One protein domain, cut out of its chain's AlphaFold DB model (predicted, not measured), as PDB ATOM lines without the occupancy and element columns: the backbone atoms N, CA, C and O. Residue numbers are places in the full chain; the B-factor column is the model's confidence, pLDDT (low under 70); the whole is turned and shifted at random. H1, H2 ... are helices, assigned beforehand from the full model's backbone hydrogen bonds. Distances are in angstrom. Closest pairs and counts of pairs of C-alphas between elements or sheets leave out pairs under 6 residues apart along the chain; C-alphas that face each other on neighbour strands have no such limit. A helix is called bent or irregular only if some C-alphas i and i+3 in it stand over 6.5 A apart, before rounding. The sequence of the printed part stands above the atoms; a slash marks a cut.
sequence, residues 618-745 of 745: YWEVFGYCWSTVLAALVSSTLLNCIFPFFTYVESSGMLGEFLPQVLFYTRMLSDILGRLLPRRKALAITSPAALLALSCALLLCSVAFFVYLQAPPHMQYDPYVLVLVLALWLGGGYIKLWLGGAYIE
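AT A GLANCE: This is residues 618 to 745 of the 745 residues of an uncharacterized protein of Scenedesmus sp. NREL 46B-D3 (UniProt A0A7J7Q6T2). The longest helix, H1, lies in an elongated up-and-down bundle of four helices, each running against the one before it in the chain. The centres of H1, H3 and H4 make a triangle, H2 packs along H4 away from H3, and residues 618 to 623 of H1 stick out at one end. The printed part has 128 residues, with H1, H2, H3 and H4 in chain order and no named strand; the class is all helix. It is compact, with a radius of gyration of the C-alphas of 16.1 A and spans of 52 by 27 by 21 A.

IN THESE COORDINATES: Find C-alpha 618 at (-30.528, 21.352, 0.872); from there H1, residues 618 to 647, runs 42.8 A, with a kink of 61 degrees near residue 625. H3, residues 688 to 709, is 31.7 A long. H4, residues 718 to 741, runs 34.5 A to C-alpha 741 at (-39.273, 31.736, 17.244). H2, residues 656 to 674, is 27.3 A long, with a kink of 26 degrees near residue 663. H1 and H2 are irregular: C-alphas 624 and 627, and C-alphas 657 and 660, are each 7.4 A apart.

HOW THE PARTS SIT: Start at H1, which touches H3 the same way at a shallow tilt of 19 degrees; their closest C-alphas, Ala 631 and Leu 692, are 4.9 A apart. With residues 628 to 639 alone H1 touches H4, closest at the C-alphas of Ser 635 and Gly 732, 5.8 A. H3 and H4 form a helical hairpin, closest at the C-alphas of Leu 698 and Leu 728, 5.9 A. H2 touches H4 the same way at a shallow tilt of 27 degrees, closest at the C-alphas of Gly 674 and Gly 733, 4.1 A. H1 and H2 are a hairpin too, touching through residues 646 to 647 of H1 alone; H2 and H3 are apart. Each O i to N i+4 pair is within hydrogen-bond range in H3 and H4, against 20 of 26 in H1 and 13 of 15 in H2.

THE WHOLE: Look to Tyr 618 and Gly 653 for the C-alphas farthest apart, 54.3 A. The printed part has no cut, and the link from H2 to H3, 13 residues, is long. Mean pLDDT of the printed part is 92.9; residues 743 to 745 are under 70.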
ATOM      1  N   TYR A 618     -31.378  20.678  -0.118       90.25
ATOM      2  CA  TYR A 618     -30.528  21.352   0.872       90.25
ATOM      3  C   TYR A 618     -30.087  22.748   0.416       90.25
ATOM      4  O   TYR A 618     -30.111  23.677   1.225       90.25
ATOM      5  N   TRP A 619     -29.719  22.926  -0.858       92.31
ATOM      6  CA  TRP A 619     -29.353  24.239  -1.398       92.31
ATOM      7  C   TRP A 619     -30.536  25.207  -1.481       92.31
ATOM      8  O   TRP A 619     -30.350  26.400  -1.244       92.31
ATOM      9  N   GLU A 620     -31.746  24.719  -1.752       92.75
ATOM     10  CA  GLU A 620     -32.961  25.540  -1.773       92.75
ATOM     11  C   GLU A 620     -33.325  26.039  -0.363       92.75
ATOM     12  O   GLU A 620     -33.446  27.245  -0.133       92.75
ATOM     13  N   VAL A 621     -33.378  25.131   0.623       91.06
ATOM     14  CA  VAL A 621     -33.602  25.468   2.044       91.06
ATOM     15  C   VAL A 621     -32.512  26.406   2.572       91.06
ATOM     16  O   VAL A 621     -32.812  27.377   3.275       91.06
ATOM     17  N   PHE A 622     -31.249  26.170   2.201       92.12
ATOM     18  CA  PHE A 622     -30.141  27.069   2.521       92.12
ATOM     19  C   PHE A 622     -30.326  28.447   1.876       92.12
ATOM     20  O   PHE A 622     -30.125  29.451   2.553       92.12
ATOM     21  N   GLY A 623     -30.773  28.524   0.619       92.44
ATOM     22  CA  GLY A 623     -31.079  29.781  -0.069       92.44
ATOM     23  C   GLY A 623     -32.122  30.627   0.667       92.44
ATOM     24  O   GLY A 623     -31.915  31.827   0.859       92.44
ATOM     25  N   TYR A 624     -33.195  30.001   1.164       90.44
ATOM     26  CA  TYR A 624     -34.197  30.676   1.996       90.44
ATOM     27  C   TYR A 624     -33.642  31.113   3.364       90.44
ATOM     28  O   TYR A 624     -33.905  32.230   3.815       90.44
ATOM     29  N   CYS A 625     -32.841  30.269   4.025       92.44
ATOM     30  CA  CYS A 625     -32.355  30.526   5.386       92.44
ATOM     31  C   CYS A 625     -31.078  31.384   5.469       92.44
ATOM     32  O   CYS A 625     -30.794  31.942   6.531       92.44
ATOM     33  N   TRP A 626     -30.296  31.508   4.390       94.25
ATOM     34  CA  TRP A 626     -28.934  32.063   4.403       94.25
ATOM     35  C   TRP A 626     -28.848  33.462   5.016       94.25
ATOM     36  O   TRP A 626     -27.988  33.711   5.856       94.25
ATOM     37  N   SER A 627     -29.759  34.367   4.651       94.06
ATOM     38  CA  SER A 627     -29.772  35.740   5.181       94.06
ATOM     39  C   SER A 627     -29.954  35.786   6.705       94.06
ATOM     40  O   SER A 627     -29.279  36.558   7.386       94.06
ATOM     41  N   THR A 628     -30.793  34.904   7.249       92.94
ATOM     42  CA  THR A 628     -31.037  34.726   8.687       92.94
ATOM     43  C   THR A 628     -29.841  34.076   9.394       92.94
ATOM     44  O   THR A 628     -29.438  34.530  10.466       92.94
ATOM     45  N   VAL A 629     -29.230  33.051   8.787       92.81
ATOM     46  CA  VAL A 629     -28.018  32.389   9.309       92.81
ATOM     47  C   VAL A 629     -26.842  33.369   9.355       92.81
ATOM     48  O   VAL A 629     -26.171  33.475  10.379       92.81
ATOM     49  N   LEU A 630     -26.634  34.141   8.286       94.88
ATOM     50  CA  LEU A 630     -25.607  35.175   8.202       94.88
ATOM     51  C   LEU A 630     -25.848  36.291   9.228       94.88
ATOM     52  O   LEU A 630     -24.913  36.690   9.920       94.88
ATOM     53  N   ALA A 631     -27.094  36.751   9.386       95.50
ATOM     54  CA  ALA A 631     -27.455  37.749  10.391       95.50
ATOM     55  C   ALA A 631     -27.114  37.280  11.819       95.50
ATOM     56  O   ALA A 631     -26.516  38.043  12.586       95.50
ATOM     57  N   ALA A 632     -27.436  36.026  12.156       93.81
ATOM     58  CA  ALA A 632     -27.119  35.422  13.448       93.81
ATOM     59  C   ALA A 632     -25.612  35.201  13.652       93.81
ATOM     60  O   ALA A 632     -25.099  35.501  14.730       93.81
ATOM     61  N   LEU A 633     -24.895  34.730  12.626       94.88
ATOM     62  CA  LEU A 633     -23.449  34.507  12.671       94.88
ATOM     63  C   LEU A 633     -22.693  35.827  12.858       94.88
ATOM     64  O   LEU A 633     -21.880  35.929  13.771       94.88
ATOM     65  N   VAL A 634     -23.005  36.858  12.068       95.38
ATOM     66  CA  VAL A 634     -22.399  38.196  12.197       95.38
ATOM     67  C   VAL A 634     -22.679  38.782  13.582       95.38
ATOM     68  O   VAL A 634     -21.750  39.203  14.266       95.38
ATOM     69  N   SER A 635     -23.936  38.750  14.038       96.19
ATOM     70  CA  SER A 635     -24.318  39.269  15.358       96.19
ATOM     71  C   SER A 635     -23.613  38.531  16.506       96.19
ATOM     72  O   SER A 635     -23.055  39.164  17.401       96.19
ATOM     73  N   SER A 636     -23.581  37.195  16.474       93.44
ATOM     74  CA  SER A 636     -22.944  36.383  17.518       93.44
ATOM     75  C   SER A 636     -21.426  36.584  17.554       93.44
ATOM     76  O   SER A 636     -20.863  36.816  18.626       93.44
ATOM     77  N   THR A 637     -20.768  36.577  16.389       94.25
ATOM     78  CA  THR A 637     -19.320  36.796  16.271       94.25
ATOM     79  C   THR A 637     -18.926  38.180  16.778       94.25
ATOM     80  O   THR A 637     -18.070  38.265  17.654       94.25
ATOM     81  N   LEU A 638     -19.586  39.254  16.324       96.00
ATOM     82  CA  LEU A 638     -19.276  40.623  16.760       96.00
ATOM     83  C   LEU A 638     -19.353  40.776  18.283       96.00
ATOM     84  O   LEU A 638     -18.420  41.274  18.906       96.00
ATOM     85  N   LEU A 639     -20.431  40.294  18.902       95.50
ATOM     86  CA  LEU A 639     -20.634  40.428  20.346       95.50
ATOM     87  C   LEU A 639     -19.633  39.595  21.162       95.50
ATOM     88  O   LEU A 639     -19.246  39.998  22.258       95.50
ATOM     89  N   ASN A 640     -19.172  38.461  20.632       92.62
ATOM     90  CA  ASN A 640     -18.113  37.674  21.263       92.62
ATOM     91  C   ASN A 640     -16.722  38.300  21.057       92.62
ATOM     92  O   ASN A 640     -15.907  38.245  21.973       92.62
ATOM     93  N   CYS A 641     -16.463  38.948  19.916       94.00
ATOM     94  CA  CYS A 641     -15.221  39.680  19.651       94.00
ATOM     95  C   CYS A 641     -15.097  40.976  20.468       94.00
ATOM     96  O   CYS A 641     -13.997  41.315  20.886       94.00
ATOM     97  N   ILE A 642     -16.198  41.692  20.720       96.06
ATOM     98  CA  ILE A 642     -16.194  42.951  21.491       96.06
ATOM     99  C   ILE A 642     -16.019  42.696  22.992       96.06
ATOM    100  O   ILE A 642     -15.361  43.479  23.673       96.06
ATOM    101  N   PHE A 643     -16.590  41.612  23.528       94.75
ATOM    102  CA  PHE A 643     -16.610  41.371  24.975       94.75
ATOM    103  C   PHE A 643     -15.222  41.401  25.657       94.75
ATOM    104  O   PHE A 643     -15.114  42.078  26.680       94.75
ATOM    105  N   PRO A 644     -14.155  40.769  25.120       93.75
ATOM    106  CA  PRO A 644     -12.802  40.866  25.675       93.75
ATOM    107  C   PRO A 644     -12.253  42.286  25.858       93.75
ATOM    108  O   PRO A 644     -11.359  42.470  26.676       93.75
ATOM    109  N   PHE A 645     -12.785  43.284  25.147       95.56
ATOM    110  CA  PHE A 645     -12.329  44.670  25.242       95.56
ATOM    111  C   PHE A 645     -12.972  45.464  26.392       95.56
ATOM    112  O   PHE A 645     -12.578  46.602  26.625       95.56
ATOM    113  N   PHE A 646     -13.910  44.891  27.161       94.94
ATOM    114  CA  PHE A 646     -14.534  45.576  28.309       94.94
ATOM    115  C   PHE A 646     -13.528  45.977  29.409       94.94
ATOM    116  O   PHE A 646     -13.793  46.908  30.161       94.94
ATOM    117  N   THR A 647     -12.377  45.305  29.499       93.25
ATOM    118  CA  THR A 647     -11.260  45.648  30.402       93.25
ATOM    119  C   THR A 647     -10.333  46.742  29.872       93.25
ATOM    120  O   THR A 647      -9.509  47.247  30.626       93.25
ATOM    121  N   TYR A 648     -10.459  47.110  28.595       94.88
ATOM    122  CA  TYR A 648      -9.689  48.174  27.940       94.88
ATOM    123  C   TYR A 648     -10.472  49.497  27.872       94.88
ATOM    124  O   TYR A 648      -9.978  50.481  27.330       94.88
ATOM    125  N   VAL A 649     -11.698  49.527  28.406       95.69
ATOM    126  CA  VAL A 649     -12.506  50.744  28.509       95.69
ATOM    127  C   VAL A 649     -12.033  51.550  29.720       95.69
ATOM    128  O   VAL A 649     -12.344  51.212  30.862       95.69
ATOM    129  N   GLU A 650     -11.297  52.628  29.465       95.25
ATOM    130  CA  GLU A 650     -10.990  53.653  30.466       95.25
ATOM    131  C   GLU A 650     -12.285  54.356  30.931       95.25
ATOM    132  O   GLU A 650     -13.209  54.578  30.141       95.25
ATOM    133  N   SER A 651     -12.372  54.675  32.230       95.25
ATOM    134  CA  SER A 651     -13.535  55.351  32.824       95.25
ATOM    135  C   SER A 651     -13.314  56.853  32.924       95.25
ATOM    136  O   SER A 651     -12.268  57.307  33.386       95.25
ATOM    137  N   SER A 652     -14.364  57.626  32.648       95.50
ATOM    138  CA  SER A 652     -14.418  59.077  32.850       95.50
ATOM    139  C   SER A 652     -14.514  59.496  34.329       95.50
ATOM    140  O   SER A 652     -14.983  60.591  34.637       95.50
ATOM    141  N   GLY A 653     -14.173  58.600  35.261       94.56
ATOM    142  CA  GLY A 653     -14.260  58.802  36.709       94.56
ATOM    143  C   GLY A 653     -15.671  58.709  37.304       94.56
ATOM    144  O   GLY A 653     -15.807  58.852  38.516       94.56
ATOM    145  N   MET A 654     -16.715  58.458  36.501       95.88
ATOM    146  CA  MET A 654     -18.097  58.366  36.998       95.88
ATOM    147  C   MET A 654     -18.378  57.003  37.649       95.88
ATOM    148  O   MET A 654     -19.021  56.942  38.695       95.88
ATOM    149  N   LEU A 655     -17.891  55.915  37.042       94.69
ATOM    150  CA  LEU A 655     -17.966  54.552  37.581       94.69
ATOM    151  C   LEU A 655     -16.611  54.027  38.083       94.69
ATOM    152  O   LEU A 655     -16.578  53.104  38.900       94.69
ATOM    153  N   GLY A 656     -15.495  54.610  37.634       93.38
ATOM    154  CA  GLY A 656     -14.149  54.263  38.090       93.38
ATOM    155  C   GLY A 656     -13.833  52.776  37.902       93.38
ATOM    156  O   GLY A 656     -14.114  52.199  36.852       93.38
ATOM    157  N   GLU A 657     -13.287  52.134  38.942       90.69
ATOM    158  CA  GLU A 657     -12.938  50.701  38.917       90.69
ATOM    159  C   GLU A 657     -14.131  49.764  38.638       90.69
ATOM    160  O   GLU A 657     -13.927  48.624  38.221       90.69
ATOM    161  N   PHE A 658     -15.373  50.218  38.845       90.94
ATOM    162  CA  PHE A 658     -16.567  49.400  38.622       90.94
ATOM    163  C   PHE A 658     -16.999  49.337  37.149       90.94
ATOM    164  O   PHE A 658     -17.827  48.488  36.811       90.94
ATOM    165  N   LEU A 659     -16.464  50.179  36.252       94.25
ATOM    166  CA  LEU A 659     -16.939  50.268  34.864       94.25
ATOM    167  C   LEU A 659     -16.985  48.905  34.128       94.25
ATOM    168  O   LEU A 659     -18.043  48.594  33.576       94.25
ATOM    169  N   PRO A 660     -15.958  48.024  34.170       92.44
ATOM    170  CA  PRO A 660     -16.023  46.716  33.502       92.44
ATOM    171  C   PRO A 660     -17.110  45.783  34.068       92.44
ATOM    172  O   PRO A 660     -17.710  45.002  33.326       92.44
ATOM    173  N   GLN A 661     -17.397  45.878  35.372       91.56
ATOM    174  CA  GLN A 661     -18.447  45.110  36.051       91.56
ATOM    175  C   GLN A 661     -19.838  45.633  35.662       91.56
ATOM    176  O   GLN A 661     -20.725  44.840  35.340       91.56
ATOM    177  N   VAL A 662     -20.022  46.957  35.599       94.38
ATOM    178  CA  VAL A 662     -21.270  47.564  35.111       94.38
ATOM    179  C   VAL A 662     -21.499  47.204  33.641       94.38
ATOM    180  O   VAL A 662     -22.579  46.724  33.314       94.38
ATOM    181  N   LEU A 663     -20.489  47.318  32.769       95.50
ATOM    182  CA  LEU A 663     -20.591  46.930  31.354       95.50
ATOM    183  C   LEU A 663     -20.984  45.453  31.183       95.50
ATOM    184  O   LEU A 663     -21.843  45.138  30.355       95.50
ATOM    185  N   PHE A 664     -20.422  44.546  31.991       94.44
ATOM    186  CA  PHE A 664     -20.811  43.132  32.015       94.44
ATOM    187  C   PHE A 664     -22.295  42.933  32.372       94.44
ATOM    188  O   PHE A 664     -23.000  42.188  31.682       94.44
ATOM    189  N   TYR A 665     -22.805  43.629  33.390       94.69
ATOM    190  CA  TYR A 665     -24.212  43.521  33.782       94.69
ATOM    191  C   TYR A 665     -25.173  44.238  32.825       94.69
ATOM    192  O   TYR A 665     -26.231  43.685  32.517       94.69
ATOM    193  N   THR A 666     -24.791  45.387  32.256       96.12
ATOM    194  CA  THR A 666     -25.520  46.041  31.159       96.12
ATOM    195  C   THR A 666     -25.636  45.099  29.963       96.12
ATOM    196  O   THR A 666     -26.741  44.910  29.457       96.12
ATOM    197  N   ARG A 667     -24.548  44.425  29.561       95.50
ATOM    198  CA  ARG A 667     -24.565  43.365  28.537       95.50
ATOM    199  C   ARG A 667     -25.598  42.277  28.857       95.50
ATOM    200  O   ARG A 667     -26.402  41.937  27.990       95.50
ATOM    201  N   MET A 668     -25.580  41.730  30.075       93.25
ATOM    202  CA  MET A 668     -26.463  40.618  30.463       93.25
ATOM    203  C   MET A 668     -27.937  41.027  30.463       93.25
ATOM    204  O   MET A 668     -28.764  40.347  29.857       93.25
ATOM    205  N   LEU A 669     -28.265  42.171  31.071       94.50
ATOM    206  CA  LEU A 669     -29.625  42.710  31.075       94.50
ATOM    207  C   LEU A 669     -30.118  43.016  29.651       94.50
ATOM    208  O   LEU A 669     -31.273  42.748  29.328       94.50
ATOM    209  N   SER A 670     -29.241  43.514  28.778       95.62
ATOM    210  CA  SER A 670     -29.582  43.844  27.389       95.62
ATOM    211  C   SER A 670     -29.854  42.602  26.536       95.62
ATOM    212  O   SER A 670     -30.831  42.595  25.793       95.62
ATOM    213  N   ASP A 671     -29.070  41.524  26.674       94.25
ATOM    214  CA  ASP A 671     -29.327  40.259  25.962       94.25
ATOM    215  C   ASP A 671     -30.647  39.610  26.449       94.25
ATOM    216  O   ASP A 671     -31.411  39.103  25.627       94.25
ATOM    217  N   ILE A 672     -30.996  39.727  27.745       91.62
ATOM    218  CA  ILE A 672     -32.319  39.329  28.280       91.62
ATOM    219  C   ILE A 672     -33.445  40.171  27.667       91.62
ATOM    220  O   ILE A 672     -34.399  39.614  27.128       91.62
ATOM    221  N   LEU A 673     -33.352  41.504  27.728       94.25
ATOM    222  CA  LEU A 673     -34.385  42.399  27.195       94.25
ATOM    223  C   LEU A 673     -34.567  42.203  25.682       94.25
ATOM    224  O   LEU A 673     -35.700  42.133  25.205       94.25
ATOM    225  N   GLY A 674     -33.471  42.002  24.943       94.19
ATOM    226  CA  GLY A 674     -33.487  41.653  23.523       94.19
ATOM    227  C   GLY A 674     -34.298  40.385  23.260       94.19
ATOM    228  O   GLY A 674     -35.187  40.384  22.413       94.19
ATOM    229  N   ARG A 675     -34.084  39.336  24.067       91.38
ATOM    230  CA  ARG A 675     -34.847  38.074  24.027       91.38
ATOM    231  C   ARG A 675     -36.294  38.174  24.536       91.38
ATOM    232  O   ARG A 675     -37.023  37.187  24.477       91.38
ATOM    233  N   LEU A 676     -36.743  39.325  25.032       89.62
ATOM    234  CA  LEU A 676     -38.137  39.540  25.442       89.62
ATOM    235  C   LEU A 676     -38.908  40.445  24.469       89.62
ATOM    236  O   LEU A 676     -40.130  40.316  24.369       89.62
ATOM    237  N   LEU A 677     -38.220  41.303  23.705       91.69
ATOM    238  CA  LEU A 677     -38.839  42.247  22.765       91.69
ATOM    239  C   LEU A 677     -39.732  41.598  21.679       91.69
ATOM    240  O   LEU A 677     -40.864  42.071  21.533       91.69
ATOM    241  N   PRO A 678     -39.330  40.521  20.961       86.25
ATOM    242  CA  PRO A 678     -40.153  39.930  19.895       86.25
ATOM    243  C   PRO A 678     -41.515  39.385  20.348       86.25
ATOM    244  O   PRO A 678     -42.414  39.242  19.525       86.25
ATOM    245  N   ARG A 679     -41.716  39.123  21.652       84.25
ATOM    246  CA  ARG A 679     -43.019  38.681  22.191       84.25
ATOM    247  C   ARG A 679     -44.129  39.720  21.988       84.25
ATOM    248  O   ARG A 679     -45.310  39.380  22.012       84.25
ATOM    249  N   ARG A 680     -43.777  40.994  21.779       87.94
ATOM    250  CA  ARG A 680     -44.728  42.038  21.380       87.94
ATOM    251  C   ARG A 680     -44.916  41.973  19.866       87.94
ATOM    252  O   ARG A 680     -44.036  42.406  19.135       87.94
ATOM    253  N   LYS A 681     -46.088  41.525  19.396       87.00
ATOM    254  CA  LYS A 681     -46.409  41.382  17.954       87.00
ATOM    255  C   LYS A 681     -46.117  42.636  17.110       87.00
ATOM    256  O   LYS A 681     -45.739  42.515  15.955       87.00
ATOM    257  N   ALA A 682     -46.227  43.833  17.693       87.81
ATOM    258  CA  ALA A 682     -45.888  45.106  17.043       87.81
ATOM    259  C   ALA A 682     -44.380  45.315  16.762       87.81
ATOM    260  O   ALA A 682     -44.020  46.243  16.045       87.81
ATOM    261  N   LEU A 683     -43.507  44.482  17.337       87.38
ATOM    262  CA  LEU A 683     -42.050  44.494  17.171       87.38
ATOM    263  C   LEU A 683     -41.527  43.209  16.508       87.38
ATOM    264  O   LEU A 683     -40.319  42.982  16.502       87.38
ATOM    265  N   ALA A 684     -42.400  42.353  15.970       90.19
ATOM    266  CA  ALA A 684     -41.992  41.168  15.224       90.19
ATOM    267  C   ALA A 684     -41.555  41.569  13.804       90.19
ATOM    268  O   ALA A 684     -42.379  41.959  12.977       90.19
ATOM    269  N   ILE A 685     -40.255  41.482  13.514       88.75
ATOM    270  CA  ILE A 685     -39.741  41.619  12.148       88.75
ATOM    271  C   ILE A 685     -40.240  40.422  11.329       88.75
ATOM    272  O   ILE A 685     -40.045  39.282  11.725       88.75
ATOM    273  N   THR A 686     -40.860  40.661  10.175       89.75
ATOM    274  CA  THR A 686     -41.339  39.597   9.267       89.75
ATOM    275  C   THR A 686     -40.467  39.424   8.021       89.75
ATOM    276  O   THR A 686     -40.761  38.593   7.169       89.75
ATOM    277  N   SER A 687     -39.392  40.211   7.887       93.00
ATOM    278  CA  SER A 687     -38.518  40.219   6.710       93.00
ATOM    279  C   SER A 687     -37.077  39.843   7.078       93.00
ATOM    280  O   SER A 687     -36.451  40.579   7.849       93.00
ATOM    281  N   PRO A 688     -36.494  38.785   6.484       93.06
ATOM    282  CA  PRO A 688     -35.085  38.436   6.690       93.06
ATOM    283  C   PRO A 688     -34.114  39.566   6.311       93.06
ATOM    284  O   PRO A 688     -33.087  39.756   6.961       93.06
ATOM    285  N   ALA A 689     -34.473  40.399   5.325       94.06
ATOM    286  CA  ALA A 689     -33.688  41.571   4.942       94.06
ATOM    287  C   ALA A 689     -33.580  42.612   6.074       94.06
ATOM    288  O   ALA A 689     -32.551  43.272   6.202       94.06
ATOM    289  N   ALA A 690     -34.599  42.734   6.932       95.06
ATOM    290  CA  ALA A 690     -34.557  43.625   8.090       95.06
ATOM    291  C   ALA A 690     -33.711  43.057   9.247       95.06
ATOM    292  O   ALA A 690     -33.098  43.833   9.977       95.06
ATOM    293  N   LEU A 691     -33.601  41.727   9.380       94.69
ATOM    294  CA  LEU A 691     -32.648  41.095  10.306       94.69
ATOM    295  C   LEU A 691     -31.207  41.319   9.845       94.69
ATOM    296  O   LEU A 691     -30.355  41.683  10.650       94.69
ATOM    297  N   LEU A 692     -30.944  41.170   8.542       95.62
ATOM    298  CA  LEU A 692     -29.634  41.461   7.964       95.62
ATOM    299  C   LEU A 692     -29.278  42.952   8.106       95.62
ATOM    300  O   LEU A 692     -28.165  43.277   8.508       95.62
ATOM    301  N   ALA A 693     -30.234  43.859   7.870       96.69
ATOM    302  CA  ALA A 693     -30.050  45.292   8.105       96.69
ATOM    303  C   ALA A 693     -29.774  45.619   9.586       96.69
ATOM    304  O   ALA A 693     -28.906  46.444   9.872       96.69
ATOM    305  N   LEU A 694     -30.444  44.943  10.528       96.69
ATOM    306  CA  LEU A 694     -30.159  45.056  11.962       96.69
ATOM    307  C   LEU A 694     -28.751  44.538  12.303       96.69
ATOM    308  O   LEU A 694     -28.043  45.183  13.071       96.69
ATOM    309  N   SER A 695     -28.293  43.442  11.691       96.94
ATOM    310  CA  SER A 695     -26.909  42.960  11.841       96.94
ATOM    311  C   SER A 695     -25.874  43.931  11.261       96.94
ATOM    312  O   SER A 695     -24.823  44.129  11.869       96.94
ATOM    313  N   CYS A 696     -26.171  44.603  10.146       97.31
ATOM    314  CA  CYS A 696     -25.335  45.684   9.616       97.31
ATOM    315  C   CYS A 696     -25.325  46.914  10.541       97.31
ATOM    316  O   CYS A 696     -24.277  47.526  10.733       97.31
ATOM    317  N   ALA A 697     -26.454  47.258  11.171       97.69
ATOM    318  CA  ALA A 697     -26.501  48.313  12.183       97.69
ATOM    319  C   ALA A 697     -25.665  47.947  13.425       97.69
ATOM    320  O   ALA A 697     -24.911  48.782  13.919       97.69
ATOM    321  N   LEU A 698     -25.710  46.686  13.876       97.56
ATOM    322  CA  LEU A 698     -24.833  46.177  14.938       97.56
ATOM    323  C   LEU A 698     -23.350  46.246  14.547       97.56
ATOM    324  O   LEU A 698     -22.531  46.627  15.381       97.56
ATOM    325  N   LEU A 699     -22.991  45.948  13.294       97.69
ATOM    326  CA  LEU A 699     -21.624  46.121  12.785       97.69
ATOM    327  C   LEU A 699     -21.176  47.591  12.853       97.69
ATOM    328  O   LEU A 699     -20.074  47.870  13.318       97.69
ATOM    329  N   LEU A 700     -22.037  48.544  12.483       97.81
ATOM    330  CA  LEU A 700     -21.739  49.976  12.611       97.81
ATOM    331  C   LEU A 700     -21.603  50.414  14.083       97.81
ATOM    332  O   LEU A 700     -20.665  51.137  14.416       97.81
ATOM    333  N   CYS A 701     -22.458  49.923  14.986       97.88
ATOM    334  CA  CYS A 701     -22.298  50.130  16.432       97.88
ATOM    335  C   CYS A 701     -21.003  49.501  16.979       97.88
ATOM    336  O   CYS A 701     -20.401  50.040  17.905       97.88
ATOM    337  N   SER A 702     -20.547  48.390  16.390       97.50
ATOM    338  CA  SER A 702     -19.285  47.726  16.743       97.50
ATOM    339  C   SER A 702     -18.085  48.586  16.344       97.50
ATOM    340  O   SER A 702     -17.186  48.802  17.151       97.50
ATOM    341  N   VAL A 703     -18.098  49.149  15.130       97.75
ATOM    342  CA  VAL A 703     -17.083  50.117  14.680       97.75
ATOM    343  C   VAL A 703     -17.089  51.360  15.575       97.75
ATOM    344  O   VAL A 703     -16.025  51.791  16.007       97.75
ATOM    345  N   ALA A 704     -18.262  51.891  15.936       97.69
ATOM    346  CA  ALA A 704     -18.369  53.024  16.860       97.69
ATOM    347  C   ALA A 704     -17.780  52.723  18.255       97.69
ATOM    348  O   ALA A 704     -17.150  53.596  18.846       97.69
ATOM    349  N   PHE A 705     -17.918  51.492  18.760       97.88
ATOM    350  CA  PHE A 705     -17.276  51.053  20.005       97.88
ATOM    351  C   PHE A 705     -15.740  51.005  19.893       97.88
ATOM    352  O   PHE A 705     -15.049  51.475  20.793       97.88
ATOM    353  N   PHE A 706     -15.182  50.517  18.779       97.50
ATOM    354  CA  PHE A 706     -13.727  50.546  18.568       97.50
ATOM    355  C   PHE A 706     -13.178  51.963  18.335       97.50
ATOM    356  O   PHE A 706     -12.077  52.263  18.789       97.50
ATOM    357  N   VAL A 707     -13.950  52.860  17.712       97.69
ATOM    358  CA  VAL A 707     -13.612  54.293  17.625       97.69
ATOM    359  C   VAL A 707     -13.661  54.954  19.009       97.69
ATOM    360  O   VAL A 707     -12.782  55.750  19.321       97.69
ATOM    361  N   TYR A 708     -14.619  54.590  19.869       97.25
ATOM    362  CA  TYR A 708     -14.668  55.053  21.261       97.25
ATOM    363  C   TYR A 708     -13.431  54.605  22.063       97.25
ATOM    364  O   TYR A 708     -12.861  55.412  22.789       97.25
ATOM    365  N   LEU A 709     -12.960  53.364  21.890       96.44
ATOM    366  CA  LEU A 709     -11.712  52.883  22.511       96.44
ATOM    367  C   LEU A 709     -10.452  53.631  22.040       96.44
ATOM    368  O   LEU A 709      -9.438  53.607  22.730       96.44
ATOM    369  N   GLN A 710     -10.496  54.279  20.873       96.94
ATOM    370  CA  GLN A 710      -9.414  55.124  20.352       96.94
ATOM    371  C   GLN A 710      -9.647  56.622  20.623       96.94
ATOM    372  O   GLN A 710      -8.839  57.456  20.212       96.94
ATOM    373  N   ALA A 711     -10.746  56.987  21.291       96.94
ATOM    374  CA  ALA A 711     -11.074  58.375  21.566       96.94
ATOM    375  C   ALA A 711     -10.175  58.944  22.685       96.94
ATOM    376  O   ALA A 711      -9.900  58.243  23.665       96.94
ATOM    377  N   PRO A 712      -9.745  60.219  22.595       96.75
ATOM    378  CA  PRO A 712      -8.984  60.867  23.660       96.75
ATOM    379  C   PRO A 712      -9.729  60.842  25.009       96.75
ATOM    380  O   PRO A 712     -10.958  60.942  25.006       96.75
ATOM    381  N   PRO A 713      -9.033  60.840  26.165       95.44
ATOM    382  CA  PRO A 713      -9.673  60.729  27.484       95.44
ATOM    383  C   PRO A 713     -10.758  61.770  27.805       95.44
ATOM    384  O   PRO A 713     -11.646  61.506  28.605       95.44
ATOM    385  N   HIS A 714     -10.748  62.942  27.160       94.88
ATOM    386  CA  HIS A 714     -11.797  63.960  27.327       94.88
ATOM    387  C   HIS A 714     -13.089  63.680  26.527       94.88
ATOM    388  O   HIS A 714     -14.075  64.396  26.690       94.88
ATOM    389  N   MET A 715     -13.083  62.682  25.636       95.56
ATOM    390  CA  MET A 715     -14.251  62.195  24.886       95.56
ATOM    391  C   MET A 715     -14.786  60.861  25.425       95.56
ATOM    392  O   MET A 715     -15.922  60.488  25.123       95.56
ATOM    393  N   GLN A 716     -13.984  60.150  26.220       95.69
ATOM    394  CA  GLN A 716     -14.423  58.978  26.967       95.69
ATOM    395  C   GLN A 716     -15.410  59.435  28.054       95.69
ATOM    396  O   GLN A 716     -15.095  60.281  28.889       95.69
ATOM    397  N   TYR A 717     -16.632  58.909  28.020       96.81
ATOM    398  CA  TYR A 717     -17.701  59.254  28.951       96.81
ATOM    399  C   TYR A 717     -18.561  58.020  29.211       96.81
ATOM    400  O   TYR A 717     -19.190  57.492  28.289       96.81
ATOM    401  N   ASP A 718     -18.588  57.562  30.466       97.19
ATOM    402  CA  ASP A 718     -19.139  56.257  30.858       97.19
ATOM    403  C   ASP A 718     -20.569  55.987  30.307       97.19
ATOM    404  O   ASP A 718     -20.815  54.891  29.793       97.19
ATOM    405  N   PRO A 719     -21.514  56.954  30.292       97.50
ATOM    406  CA  PRO A 719     -22.822  56.776  29.652       97.50
ATOM    407  C   PRO A 719     -22.803  56.441  28.151       97.50
ATOM    408  O   PRO A 719     -23.690  55.718  27.697       97.50
ATOM    409  N   TYR A 720     -21.834  56.917  27.360       97.06
ATOM    410  CA  TYR A 720     -21.794  56.622  25.919       97.06
ATOM    411  C   TYR A 720     -21.440  55.160  25.648       97.06
ATOM    412  O   TYR A 720     -22.117  54.499  24.856       97.06
ATOM    413  N   VAL A 721     -20.436  54.618  26.344       97.38
ATOM    414  CA  VAL A 721     -20.075  53.199  26.213       97.38
ATOM    415  C   VAL A 721     -21.169  52.281  26.775       97.38
ATOM    416  O   VAL A 721     -21.461  51.249  26.172       97.38
ATOM    417  N   LEU A 722     -21.875  52.696  27.835       97.69
ATOM    418  CA  LEU A 722     -23.069  51.995  28.324       97.69
ATOM    419  C   LEU A 722     -24.199  51.957  27.285       97.69
ATOM    420  O   LEU A 722     -24.812  50.906  27.102       97.69
ATOM    421  N   VAL A 723     -24.463  53.058  26.570       97.81
ATOM    422  CA  VAL A 723     -25.473  53.102  25.494       97.81
ATOM    423  C   VAL A 723     -25.061  52.245  24.292       97.81
ATOM    424  O   VAL A 723     -25.907  51.542  23.737       97.81
ATOM    425  N   LEU A 724     -23.776  52.230  23.919       97.62
ATOM    426  CA  LEU A 724     -23.260  51.351  22.862       97.62
ATOM    427  C   LEU A 724     -23.413  49.867  23.233       97.62
ATOM    428  O   LEU A 724     -23.928  49.091  22.430       97.62
ATOM    429  N   VAL A 725     -23.040  49.473  24.457       97.69
ATOM    430  CA  VAL A 725     -23.216  48.097  24.958       97.69
ATOM    431  C   VAL A 725     -24.700  47.723  25.076       97.69
ATOM    432  O   VAL A 725     -25.082  46.619  24.684       97.69
ATOM    433  N   LEU A 726     -25.558  48.638  25.533       97.69
ATOM    434  CA  LEU A 726     -27.008  48.438  25.550       97.69
ATOM    435  C   LEU A 726     -27.542  48.151  24.138       97.69
ATOM    436  O   LEU A 726     -28.179  47.122  23.928       97.69
ATOM    437  N   ALA A 727     -27.241  49.005  23.156       97.62
ATOM    438  CA  ALA A 727     -27.699  48.828  21.778       97.62
ATOM    439  C   ALA A 727     -27.190  47.515  21.151       97.62
ATOM    440  O   ALA A 727     -27.973  46.765  20.560       97.62
ATOM    441  N   LEU A 728     -25.898  47.214  21.331       97.44
ATOM    442  CA  LEU A 728     -25.244  46.021  20.792       97.44
ATOM    443  C   LEU A 728     -25.897  44.723  21.294       97.44
ATOM    444  O   LEU A 728     -26.299  43.872  20.494       97.44
ATOM    445  N   TRP A 729     -26.048  44.566  22.611       97.56
ATOM    446  CA  TRP A 729     -26.594  43.329  23.178       97.56
ATOM    447  C   TRP A 729     -28.122  43.249  23.138       97.56
ATOM    448  O   TRP A 729     -28.648  42.141  23.035       97.56
ATOM    449  N   LEU A 730     -28.840  44.377  23.112       97.00
ATOM    450  CA  LEU A 730     -30.289  44.394  22.889       97.00
ATOM    451  C   LEU A 730     -30.638  43.895  21.477       97.00
ATOM    452  O   LEU A 730     -31.474  43.003  21.327       97.00
ATOM    453  N   GLY A 731     -29.953  44.406  20.444       96.88
ATOM    454  CA  GLY A 731     -30.123  43.928  19.067       96.88
ATOM    455  C   GLY A 731     -29.652  42.480  18.883       96.88
ATOM    456  O   GLY A 731     -30.315  41.693  18.210       96.88
ATOM    457  N   GLY A 732     -28.561  42.087  19.548       95.81
ATOM    458  CA  GLY A 732     -28.081  40.704  19.553       95.81
ATOM    459  C   GLY A 732     -29.055  39.706  20.180       95.81
ATOM    460  O   GLY A 732     -29.335  38.662  19.592       95.81
ATOM    461  N   GLY A 733     -29.597  40.024  21.358       94.06
ATOM    462  CA  GLY A 733     -30.616  39.209  22.022       94.06
ATOM    463  C   GLY A 733     -31.900  39.098  21.193       94.06
ATOM    464  O   GLY A 733     -32.482  38.016  21.112       94.06
ATOM    465  N   TYR A 734     -32.291  40.189  20.521       95.12
ATOM    466  CA  TYR A 734     -33.430  40.217  19.601       95.12
ATOM    467  C   TYR A 734     -33.245  39.229  18.439       95.12
ATOM    468  O   TYR A 734     -34.101  38.367  18.237       95.12
ATOM    469  N   ILE A 735     -32.121  39.300  17.710       94.75
ATOM    470  CA  ILE A 735     -31.848  38.412  16.562       94.75
ATOM    471  C   ILE A 735     -31.847  36.944  17.005       94.75
ATOM    472  O   ILE A 735     -32.483  36.105  16.370       94.75
ATOM    473  N   LYS A 736     -31.186  36.627  18.129       89.94
ATOM    474  CA  LYS A 736     -31.099  35.254  18.653       89.94
ATOM    475  C   LYS A 736     -32.469  34.659  18.986       89.94
ATOM    476  O   LYS A 736     -32.712  33.502  18.652       89.94
ATOM    477  N   LEU A 737     -33.366  35.417  19.629       86.62
ATOM    478  CA  LEU A 737     -34.717  34.911  19.899       86.62
ATOM    479  C   LEU A 737     -35.558  34.834  18.624       86.62
ATOM    480  O   LEU A 737     -36.342  33.901  18.491       86.62
ATOM    481  N   TRP A 738     -35.389  35.763  17.678       88.44
ATOM    482  CA  TRP A 738     -36.119  35.708  16.413       88.44
ATOM    483  C   TRP A 738     -35.883  34.380  15.684       88.44
ATOM    484  O   TRP A 738     -36.848  33.713  15.318       88.44
ATOM    485  N   LEU A 739     -34.621  33.936  15.582       84.75
ATOM    486  CA  LEU A 739     -34.293  32.613  15.033       84.75
ATOM    487  C   LEU A 739     -34.948  31.470  15.820       84.75
ATOM    488  O   LEU A 739     -35.412  30.509  15.220       84.75
ATOM    489  N   GLY A 740     -35.002  31.569  17.150       79.25
ATOM    490  CA  GLY A 740     -35.663  30.568  17.989       79.25
ATOM    491  C   GLY A 740     -37.188  30.522  17.822       79.25
ATOM    492  O   GLY A 740     -37.774  29.463  18.006       79.25
ATOM    493  N   GLY A 741     -37.828  31.645  17.479       76.12
ATOM    494  CA  GLY A 741     -39.273  31.736  17.244       76.12
ATOM    495  C   GLY A 741     -39.687  31.285  15.843       76.12
ATOM    496  O   GLY A 741     -40.618  30.499  15.709       76.12
ATOM    497  N   ALA A 742     -38.955  31.711  14.810       71.25
ATOM    498  CA  ALA A 742     -39.253  31.426  13.400       71.25
ATOM    499  C   ALA A 742     -39.021  29.958  12.962       71.25
ATOM    500  O   ALA A 742     -39.135  29.647  11.783       71.25
ATOM    501  N   TYR A 743     -38.674  29.074  13.903       58.75
ATOM    502  CA  TYR A 743     -38.596  27.614  13.740       58.75
ATOM    503  C   TYR A 743     -39.716  26.866  14.505       58.75
ATOM    504  O   TYR A 743     -39.681  25.637  14.605       58.75
ATOM    505  N   ILE A 744     -40.663  27.592  15.113       55.91
ATOM    506  CA  ILE A 744     -41.776  27.048  15.918       55.91
ATOM    507  C   ILE A 744     -43.146  27.311  15.260       55.91
ATOM    508  O   ILE A 744     -44.080  26.549  15.518       55.91
ATOM    509  N   GLU A 745     -43.251  28.360  14.436       47.81
ATOM    510  CA  GLU A 745     -44.391  28.658  13.546       47.81
ATOM    511  C   GLU A 745     -44.158  28.076  12.140       47.81
ATOM    512  O   GLU A 745     -45.150  27.579  11.563       47.81
TER     513      GLU A 745